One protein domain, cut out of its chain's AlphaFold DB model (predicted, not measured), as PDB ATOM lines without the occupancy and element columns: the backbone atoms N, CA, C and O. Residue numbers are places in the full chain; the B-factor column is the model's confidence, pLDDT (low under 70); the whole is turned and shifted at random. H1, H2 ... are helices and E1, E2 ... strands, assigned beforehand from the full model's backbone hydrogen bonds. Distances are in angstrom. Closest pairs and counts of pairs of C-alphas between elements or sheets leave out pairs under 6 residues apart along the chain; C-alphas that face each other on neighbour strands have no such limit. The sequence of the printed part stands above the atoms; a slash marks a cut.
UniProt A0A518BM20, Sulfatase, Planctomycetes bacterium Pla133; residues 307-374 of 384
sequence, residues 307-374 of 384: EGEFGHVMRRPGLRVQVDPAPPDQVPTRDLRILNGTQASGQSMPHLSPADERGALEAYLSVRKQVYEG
ATOM      1  N   GLU A 307      78.066  99.521 147.136       82.88
ATOM      2  CA  GLU A 307      78.028 100.203 148.432       82.88
ATOM      3  C   GLU A 307      78.738  99.371 149.488       82.88
ATOM      4  O   GLU A 307      78.366  98.229 149.738       82.88
ATOM      5  N   GLY A 308      79.728  99.942 150.159       78.31
ATOM      6  CA  GLY A 308      80.351  99.248 151.275       78.31
ATOM      7  C   GLY A 308      80.937 100.189 152.305       78.31
ATOM      8  O   GLY A 308      80.806 101.411 152.215       78.31
ATOM      9  N   GLU A 309      81.631  99.603 153.277       73.31
ATOM     10  CA  GLU A 309      82.217 100.321 154.418       73.31
ATOM     11  C   GLU A 309      83.146 101.476 153.989       73.31
ATOM     12  O   GLU A 309      83.266 102.490 154.671       73.31
ATOM     13  N   PHE A 310      83.763 101.348 152.811       66.88
ATOM     14  CA  PHE A 310      84.714 102.311 152.249       66.88
ATOM     15  C   PHE A 310      84.127 103.185 151.130       66.88
ATOM     16  O   PHE A 310      84.868 103.632 150.253       66.88
ATOM     17  N   GLY A 311      82.816 103.434 151.147       80.00
ATOM     18  CA  GLY A 311      82.147 104.361 150.233       80.00
ATOM     19  C   GLY A 311      81.524 103.683 149.015       80.00
ATOM     20  O   GLY A 311      81.033 102.555 149.095       80.00
ATOM     21  N   HIS A 312      81.519 104.396 147.887       82.31
ATOM     22  CA  HIS A 312      80.845 103.960 146.665       82.31
ATOM     23  C   HIS A 312      81.844 103.690 145.552       82.31
ATOM     24  O   HIS A 312      82.740 104.500 145.288       82.31
ATOM     25  N   VAL A 313      81.666 102.570 144.857       82.62
ATOM     26  CA  VAL A 313      82.426 102.268 143.644       82.62
ATOM     27  C   VAL A 313      81.473 102.166 142.469       82.62
ATOM     28  O   VAL A 313      80.476 101.452 142.516       82.62
ATOM     29  N   MET A 314      81.823 102.873 141.403       83.31
ATOM     30  CA  MET A 314      81.211 102.752 140.096       83.31
ATOM     31  C   MET A 314      82.189 102.135 139.113       83.31
ATOM     32  O   MET A 314      83.328 102.593 138.966       83.31
ATOM     33  N   ARG A 315      81.738 101.088 138.426       81.19
ATOM     34  CA  ARG A 315      82.578 100.304 137.523       81.19
ATOM     35  C   ARG A 315      81.965 100.191 136.136       81.19
ATOM     36  O   ARG A 315      80.792  99.872 136.021       81.19
ATOM     37  N   ARG A 316      82.798 100.384 135.112       81.56
ATOM     38  CA  ARG A 316      82.585  99.987 133.707       81.56
ATOM     39  C   ARG A 316      83.913  99.454 133.148       81.56
ATOM     40  O   ARG A 316      84.943  99.718 133.765       81.56
ATOM     41  N   PRO A 317      83.983  98.752 132.008       76.94
ATOM     42  CA  PRO A 317      85.270  98.322 131.457       76.94
ATOM     43  C   PRO A 317      86.252  99.485 131.298       76.94
ATOM     44  O   PRO A 317      85.888 100.572 130.851       76.94
ATOM     45  N   GLY A 318      87.503  99.256 131.701       76.62
ATOM     46  CA  GLY A 318      88.582 100.246 131.626       76.62
ATOM     47  C   GLY A 318      88.533 101.367 132.670       76.62
ATOM     48  O   GLY A 318      89.592 101.870 133.030       76.62
ATOM     49  N   LEU A 319      87.363 101.682 133.234       79.44
ATOM     50  CA  LEU A 319      87.181 102.830 134.123       79.44
ATOM     51  C   LEU A 319      86.594 102.430 135.479       79.44
ATOM     52  O   LEU A 319      85.643 101.651 135.574       79.44
ATOM     53  N   ARG A 320      87.148 103.003 136.540       82.12
ATOM     54  CA  ARG A 320      86.622 102.901 137.895       82.12
ATOM     55  C   ARG A 320      86.514 104.295 138.488       82.12
ATOM     56  O   ARG A 320      87.468 105.058 138.438       82.12
ATOM     57  N   VAL A 321      85.377 104.592 139.093       82.31
ATOM     58  CA  VAL A 321      85.165 105.805 139.882       82.31
ATOM     59  C   VAL A 321      84.945 105.362 141.316       82.31
ATOM     60  O   VAL A 321      84.039 104.579 141.587       82.31
ATOM     61  N   GLN A 322      85.794 105.815 142.227       82.69
ATOM     62  CA  GLN A 322      85.623 105.579 143.652       82.69
ATOM     63  C   GLN A 322      85.361 106.906 144.348       82.69
ATOM     64  O   GLN A 322      86.083 107.882 144.138       82.69
ATOM     65  N   VAL A 323      84.338 106.903 145.191       79.31
ATOM     66  CA  VAL A 323      84.033 107.990 146.110       79.31
ATOM     67  C   VAL A 323      84.246 107.458 147.511       79.31
ATOM     68  O   VAL A 323      83.524 106.563 147.952       79.31
ATOM     69  N   ASP A 324      85.266 107.995 148.172       75.19
ATOM     70  CA  ASP A 324      85.540 107.697 149.574       75.19
ATOM     71  C   ASP A 324      84.321 108.110 150.430       75.19
ATOM     72  O   ASP A 324      83.602 109.053 150.075       75.19
ATOM     73  N   PRO A 325      84.037 107.397 151.533       69.56
ATOM     74  CA  PRO A 325      82.854 107.662 152.330       69.56
ATOM     75  C   PRO A 325      82.987 109.055 152.947       69.56
ATOM     76  O   PRO A 325      83.959 109.352 153.644       69.56
ATOM     77  N   ALA A 326      82.015 109.922 152.676       66.06
ATOM     78  CA  ALA A 326      81.916 111.199 153.362       66.06
ATOM     79  C   ALA A 326      81.187 111.006 154.701       66.06
ATOM     80  O   ALA A 326      80.288 110.164 154.796       66.06
ATOM     81  N   PRO A 327      81.529 111.792 155.735       68.31
ATOM     82  CA  PRO A 327      80.677 111.937 156.906       68.31
ATOM     83  C   PRO A 327      79.224 112.256 156.492       68.31
ATOM     84  O   PRO A 327      79.035 112.955 155.496       68.31
ATOM     85  N   PRO A 328      78.196 111.795 157.233       55.34
ATOM     86  CA  PRO A 328      76.785 111.969 156.857       55.34
ATOM     87  C   PRO A 328      76.351 113.426 156.621       55.34
ATOM     88  O   PRO A 328      75.362 113.681 155.937       55.34
ATOM     89  N   ASP A 329      77.074 114.381 157.201       67.75
ATOM     90  CA  ASP A 329      76.856 115.825 157.116       67.75
ATOM     91  C   ASP A 329      77.644 116.510 155.983       67.75
ATOM     92  O   ASP A 329      77.487 117.713 155.763       67.75
ATOM     93  N   GLN A 330      78.471 115.774 155.236       59.88
ATOM     94  CA  GLN A 330      79.273 116.308 154.141       59.88
ATOM     95  C   GLN A 330      78.814 115.753 152.797       59.88
ATOM     96  O   GLN A 330      78.728 114.547 152.582       59.88
ATOM     97  N   VAL A 331      78.580 116.651 151.838       57.53
ATOM     98  CA  VAL A 331      78.424 116.233 150.445       57.53
ATOM     99  C   VAL A 331      79.792 115.717 149.981       57.53
ATOM    100  O   VAL A 331      80.754 116.493 150.054       57.53
ATOM    101  N   PRO A 332      79.911 114.462 149.504       57.62
ATOM    102  CA  PRO A 332      81.157 113.930 148.963       57.62
ATOM    103  C   PRO A 332      81.553 114.768 147.746       57.62
ATOM    104  O   PRO A 332      81.057 114.577 146.643       57.62
ATOM    105  N   THR A 333      82.373 115.789 147.971       50.88
ATOM    106  CA  THR A 333      82.689 116.814 146.965       50.88
ATOM    107  C   THR A 333      84.174 116.923 146.686       50.88
ATOM    108  O   THR A 333      84.548 117.703 145.816       50.88
ATOM    109  N   ARG A 334      85.040 116.177 147.392       51.34
ATOM    110  CA  ARG A 334      86.487 116.426 147.307       51.34
ATOM    111  C   ARG A 334      87.375 115.292 146.819       51.34
ATOM    112  O   ARG A 334      88.346 115.619 146.156       51.34
ATOM    113  N   ASP A 335      87.013 114.021 146.988       59.22
ATOM    114  CA  ASP A 335      87.928 112.923 146.634       59.22
ATOM    115  C   ASP A 335      87.284 111.896 145.690       59.22
ATOM    116  O   ASP A 335      87.176 110.708 145.992       59.22
ATOM    117  N   LEU A 336      86.848 112.358 144.512       65.69
ATOM    118  CA  LEU A 336      86.568 111.463 143.387       65.69
ATOM    119  C   LEU A 336      87.892 110.918 142.860       65.69
ATOM    120  O   LEU A 336      88.659 111.624 142.204       65.69
ATOM    121  N   ARG A 337      88.163 109.645 143.136       73.19
ATOM    122  CA  ARG A 337      89.317 108.945 142.573       73.19
ATOM    123  C   ARG A 337      88.868 108.216 141.327       73.19
ATOM    124  O   ARG A 337      88.190 107.190 141.409       73.19
ATOM    125  N   ILE A 338      89.260 108.736 140.172       72.19
ATOM    126  CA  ILE A 338      89.024 108.054 138.908       72.19
ATOM    127  C   ILE A 338      90.276 107.250 138.566       72.19
ATOM    128  O   ILE A 338      91.380 107.777 138.450       72.19
ATOM    129  N   LEU A 339      90.100 105.938 138.491       71.69
ATOM    130  CA  LEU A 339      91.160 104.957 138.366       71.69
ATOM    131  C   LEU A 339      91.053 104.283 136.992       71.69
ATOM    132  O   LEU A 339      90.035 103.669 136.667       71.69
ATOM    133  N   ASN A 340      92.112 104.409 136.188       61.31
ATOM    134  CA  ASN A 340      92.228 103.771 134.878       61.31
ATOM    135  C   ASN A 340      92.836 102.366 135.000       61.31
ATOM    136  O   ASN A 340      93.957 102.201 135.479       61.31
ATOM    137  N   GLY A 341      92.123 101.359 134.493       58.56
ATOM    138  CA  GLY A 341      92.637  99.997 134.333       58.56
ATOM    139  C   GLY A 341      92.570  99.086 135.567       58.56
ATOM    140  O   GLY A 341      92.141  99.458 136.654       58.56
ATOM    141  N   THR A 342      92.983  97.833 135.359       56.25
ATOM    142  CA  THR A 342      93.024  96.742 136.351       56.25
ATOM    143  C   THR A 342      94.353  96.678 137.114       56.25
ATOM    144  O   THR A 342      94.691  95.625 137.657       56.25
ATOM    145  N   GLN A 343      95.168  97.739 137.091       52.53
ATOM    146  CA  GLN A 343      96.522  97.658 137.633       52.53
ATOM    147  C   GLN A 343      96.511  97.466 139.151       52.53
ATOM    148  O   GLN A 343      95.863  98.198 139.898       52.53
ATOM    149  N   ALA A 344      97.255  96.446 139.583       51.44
ATOM    150  CA  ALA A 344      97.487  96.146 140.981       51.44
ATOM    151  C   ALA A 344      98.149  97.343 141.682       51.44
ATOM    152  O   ALA A 344      98.986  98.041 141.107       51.44
ATOM    153  N   SER A 345      97.762  97.556 142.937       46.28
ATOM    154  CA  SER A 345      98.258  98.609 143.823       46.28
ATOM    155  C   SER A 345      99.774  98.826 143.701       46.28
ATOM    156  O   SER A 345     100.545  97.923 144.023       46.28
ATOM    157  N   GLY A 346     100.204 100.024 143.288       54.31
ATOM    158  CA  GLY A 346     101.607 100.453 143.381       54.31
ATOM    159  C   GLY A 346     102.215 101.068 142.120       54.31
ATOM    160  O   GLY A 346     103.290 101.654 142.210       54.31
ATOM    161  N   GLN A 347     101.555 100.985 140.963       52.50
ATOM    162  CA  GLN A 347     102.000 101.709 139.768       52.50
ATOM    163  C   GLN A 347     101.361 103.100 139.701       52.50
ATOM    164  O   GLN A 347     100.180 103.274 140.005       52.50
ATOM    165  N   SER A 348     102.170 104.101 139.339       49.22
ATOM    166  CA  SER A 348     101.702 105.463 139.079       49.22
ATOM    167  C   SER A 348     100.663 105.423 137.962       49.22
ATOM    168  O   SER A 348     100.970 105.014 136.844       49.22
ATOM    169  N   MET A 349      99.443 105.842 138.278       54.81
ATOM    170  CA  MET A 349      98.314 105.795 137.356       54.81
ATOM    171  C   MET A 349      98.480 106.850 136.255       54.81
ATOM    172  O   MET A 349      98.889 107.975 136.554       54.81
ATOM    173  N   PRO A 350      98.154 106.534 134.990       61.97
ATOM    174  CA  PRO A 350      98.048 107.559 133.964       61.97
ATOM    175  C   PRO A 350      96.908 108.515 134.332       61.97
ATOM    176  O   PRO A 350      95.783 108.075 134.581       61.97
ATOM    177  N   HIS A 351      97.202 109.817 134.373       71.00
ATOM    178  CA  HIS A 351      96.182 110.850 134.534       71.00
ATOM    179  C   HIS A 351      95.150 110.734 133.407       71.00
ATOM    180  O   HIS A 351      95.514 110.588 132.238       71.00
ATOM    181  N   LEU A 352      93.867 110.775 133.765       72.19
ATOM    182  CA  LEU A 352      92.780 110.835 132.795       72.19
ATOM    183  C   LEU A 352      92.797 112.168 132.058       72.19
ATOM    184  O   LEU A 352      93.313 113.170 132.558       72.19
ATOM    185  N   SER A 353      92.224 112.187 130.855       81.12
ATOM    186  CA  SER A 353      91.970 113.467 130.214       81.12
ATOM    187  C   SER A 353      90.883 114.219 131.004       81.12
ATOM    188  O   SER A 353      89.963 113.586 131.525       81.12
ATOM    189  N   PRO A 354      90.910 115.564 131.059       80.94
ATOM    190  CA  PRO A 354      89.850 116.339 131.710       80.94
ATOM    191  C   PRO A 354      88.434 116.056 131.170       80.94
ATOM    192  O   PRO A 354      87.446 116.276 131.870       80.94
ATOM    193  N   ALA A 355      88.322 115.586 129.922       82.12
ATOM    194  CA  ALA A 355      87.053 115.182 129.324       82.12
ATOM    195  C   ALA A 355      86.538 113.864 129.925       82.12
ATOM    196  O   ALA A 355      85.367 113.786 130.299       82.12
ATOM    197  N   ASP A 356      87.418 112.871 130.093       78.69
ATOM    198  CA  ASP A 356      87.065 111.596 130.724       78.69
ATOM    199  C   ASP A 356      86.684 111.790 132.196       78.69
ATOM    200  O   ASP A 356      85.740 111.166 132.679       78.69
ATOM    201  N   GLU A 357      87.375 112.693 132.904       78.00
ATOM    202  CA  GLU A 357      87.045 113.023 134.295       78.00
ATOM    203  C   GLU A 357      85.642 113.626 134.427       78.00
ATOM    204  O   GLU A 357      84.869 113.229 135.302       78.00
ATOM    205  N   ARG A 358      85.282 114.550 133.526       82.19
ATOM    206  CA  ARG A 358      83.945 115.156 133.500       82.19
ATOM    207  C   ARG A 358      82.865 114.124 133.180       82.19
ATOM    208  O   ARG A 358      81.877 114.060 133.906       82.19
ATOM    209  N   GLY A 359      83.067 113.297 132.153       81.38
ATOM    210  CA  GLY A 359      82.105 112.255 131.781       81.38
ATOM    211  C   GLY A 359      81.899 111.221 132.894       81.38
ATOM    212  O   GLY A 359      80.776 110.799 133.160       81.38
ATOM    213  N   ALA A 360      82.968 110.857 133.607       76.38
ATOM    214  CA  ALA A 360      82.895 109.970 134.764       76.38
ATOM    215  C   ALA A 360      82.113 110.588 135.937       76.38
ATOM    216  O   ALA A 360      81.316 109.896 136.572       76.38
ATOM    217  N   LEU A 361      82.309 111.882 136.211       80.44
ATOM    218  CA  LEU A 361      81.560 112.614 137.235       80.44
ATOM    219  C   LEU A 361      80.074 112.744 136.873       80.44
ATOM    220  O   LEU A 361      79.220 112.515 137.726       80.44
ATOM    221  N   GLU A 362      79.750 113.090 135.628       84.31
ATOM    222  CA  GLU A 362      78.362 113.192 135.156       84.31
ATOM    223  C   GLU A 362      77.645 111.841 135.246       84.31
ATOM    224  O   GLU A 362      76.537 111.762 135.784       84.31
ATOM    225  N   ALA A 363      78.310 110.760 134.824       79.06
ATOM    226  CA  ALA A 363      77.801 109.406 135.000       79.06
ATOM    227  C   ALA A 363      77.604 109.058 136.483       79.06
ATOM    228  O   ALA A 363      76.571 108.491 136.842       79.06
ATOM    229  N   TYR A 364      78.550 109.434 137.351       81.69
ATOM    230  CA  TYR A 364      78.430 109.219 138.792       81.69
ATOM    231  C   TYR A 364      77.217 109.921 139.390       81.69
ATOM    232  O   TYR A 364      76.426 109.302 140.098       81.69
ATOM    233  N   LEU A 365      77.041 111.203 139.076       82.00
ATOM    234  CA  LEU A 365      75.902 111.976 139.554       82.00
ATOM    235  C   LEU A 365      74.580 111.410 139.025       82.00
ATOM    236  O   LEU A 365      73.618 111.354 139.784       82.00
ATOM    237  N   SER A 366      74.549 110.939 137.776       79.56
ATOM    238  CA  SER A 366      73.373 110.300 137.176       79.56
ATOM    239  C   SER A 366      72.995 108.992 137.883       79.56
ATOM    240  O   SER A 366      71.870 108.853 138.361       79.56
ATOM    241  N   VAL A 367      73.946 108.064 138.052       77.31
ATOM    242  CA  VAL A 367      73.697 106.793 138.757       77.31
ATOM    243  C   VAL A 367      73.334 107.046 140.214       77.31
ATOM    244  O   VAL A 367      72.385 106.453 140.715       77.31
ATOM    245  N   ARG A 368      74.020 107.970 140.894       81.12
ATOM    246  CA  ARG A 368      73.665 108.368 142.258       81.12
ATOM    247  C   ARG A 368      72.239 108.912 142.316       81.12
ATOM    248  O   ARG A 368      71.501 108.547 143.220       81.12
ATOM    249  N   LYS A 369      71.826 109.743 141.361       81.44
ATOM    250  CA  LYS A 369      70.450 110.247 141.282       81.44
ATOM    251  C   LYS A 369      69.447 109.102 141.113       81.44
ATOM    252  O   LYS A 369      68.457 109.040 141.831       81.44
ATOM    253  N   GLN A 370      69.724 108.156 140.219       76.06
ATOM    254  CA  GLN A 370      68.883 106.972 140.023       76.06
ATOM    255  C   GLN A 370      68.815 106.095 141.282       76.06
ATOM    256  O   GLN A 370      67.749 105.581 141.622       76.06
ATOM    257  N   VAL A 371      69.940 105.927 141.981       75.19
ATOM    258  CA  VAL A 371      70.002 105.148 143.217       75.19
ATOM    259  C   VAL A 371      69.272 105.871 144.341       75.19
ATOM    260  O   VAL A 371      68.342 105.309 144.887       75.19
ATOM    261  N   TYR A 372      69.609 107.108 144.676       79.06
ATOM    262  CA  TYR A 372      69.091 107.749 145.890       79.06
ATOM    263  C   TYR A 372      67.765 108.486 145.707       79.06
ATOM    264  O   TYR A 372      67.030 108.655 146.674       79.06
ATOM    265  N   GLU A 373      67.453 108.945 144.496       79.19
ATOM    266  CA  GLU A 373      66.251 109.747 144.232       79.19
ATOM    267  C   GLU A 373      65.169 108.948 143.492       79.19
ATOM    268  O   GLU A 373      64.098 109.481 143.211       79.19
ATOM    269  N   GLY A 374      65.430 107.676 143.161       67.44
ATOM    270  CA  GLY A 374      64.477 106.812 142.459       67.44
ATOM    271  C   GLY A 374      64.113 107.305 141.055       67.44
ATOM    272  O   GLY A 374      63.050 106.962 140.538       67.44
TER     273      GLY A 374
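What this domain is: This is residues 307 to 374 of the 384 residues of the protein "Sulfatase" of Planctomycetes bacterium Pla133 (UniProt A0A518BM20). What does the model look like at first sight? A small sheet of three strands, E1, E2 and E3, has one long helix, H1, laid across one of its faces, with no named helix over the other. Residues 343 to 348, in the link from E3 to H1, stick out, and so do residues 369 to 374, of which 369 to 373 belong to H1. What is it made of, and how large is it? The printed part has 68 residues, with three named strands and one named helix in the order E1, E2, E3, H1; the class is mixed, helices and strands, and the sheet runs E1, E2, E3, all antiparallel. It is compact, with a radius of gyration of the C-alphas of 12.5 A and spans of 34 by 24 by 19 A.

How they stand to each other: How is the sheet built? E1, residues 311 to 316, E2, residues 319 to 323, and E3, residues 336 to 340, form a meander, each strand the antiparallel neighbour of the one before. E1 and E2 are a hairpin at 168 degrees, with N 314 and O 321 within hydrogen-bond range at 2.8 A. E2 and E3 are a hairpin at 159 degrees, with N 339 and O 320 within hydrogen-bond range at 2.8 A. Where is the helix? H1, residues 354 to 373, is on one face of the sheet at a height over the sheet of 10.0 A, which gives two layers, a helix on one face of a sheet. It lies over E1, E3 and, only just, with 3 C-alphas, E2; at 60.4 degrees to E1 on the local plane it only just runs across the strands. Which residues come closest? The closest C-alphas of E2 and H1 are those of Val 321 and Ala 360, 7.0 A apart; of E3 and H1, Ile 338 and Glu 357, 7.1 A. What of the helix backbone? Every O i to N i+4 pair in H1 is within hydrogen-bond range.

Where its parts are: Where does the sheet begin? E1 starts at C-alpha 311 (82.147, 104.361, 150.233) and measures 17.1 A from first to last C-alpha; E2 measures 13.4 A and E3 12.8 A. Where does the helix run? H1 goes from C-alpha 354 (89.850, 116.339, 131.710) to C-alpha 373 (66.251, 109.747, 144.232), 27.5 A.

The domain as a whole: How far does it reach? The two C-alphas farthest apart are those of Gln 347 and Gly 374, 38.0 A. Which links are long? Those from E2 to E3 and from E3 to H1 are long, and the printed part has no cut. Where is confidence low? The mean pLDDT of the printed part is 71.5, and residue 310, residues 325 to 336, residues 340 to 350 and residue 374 are under 70.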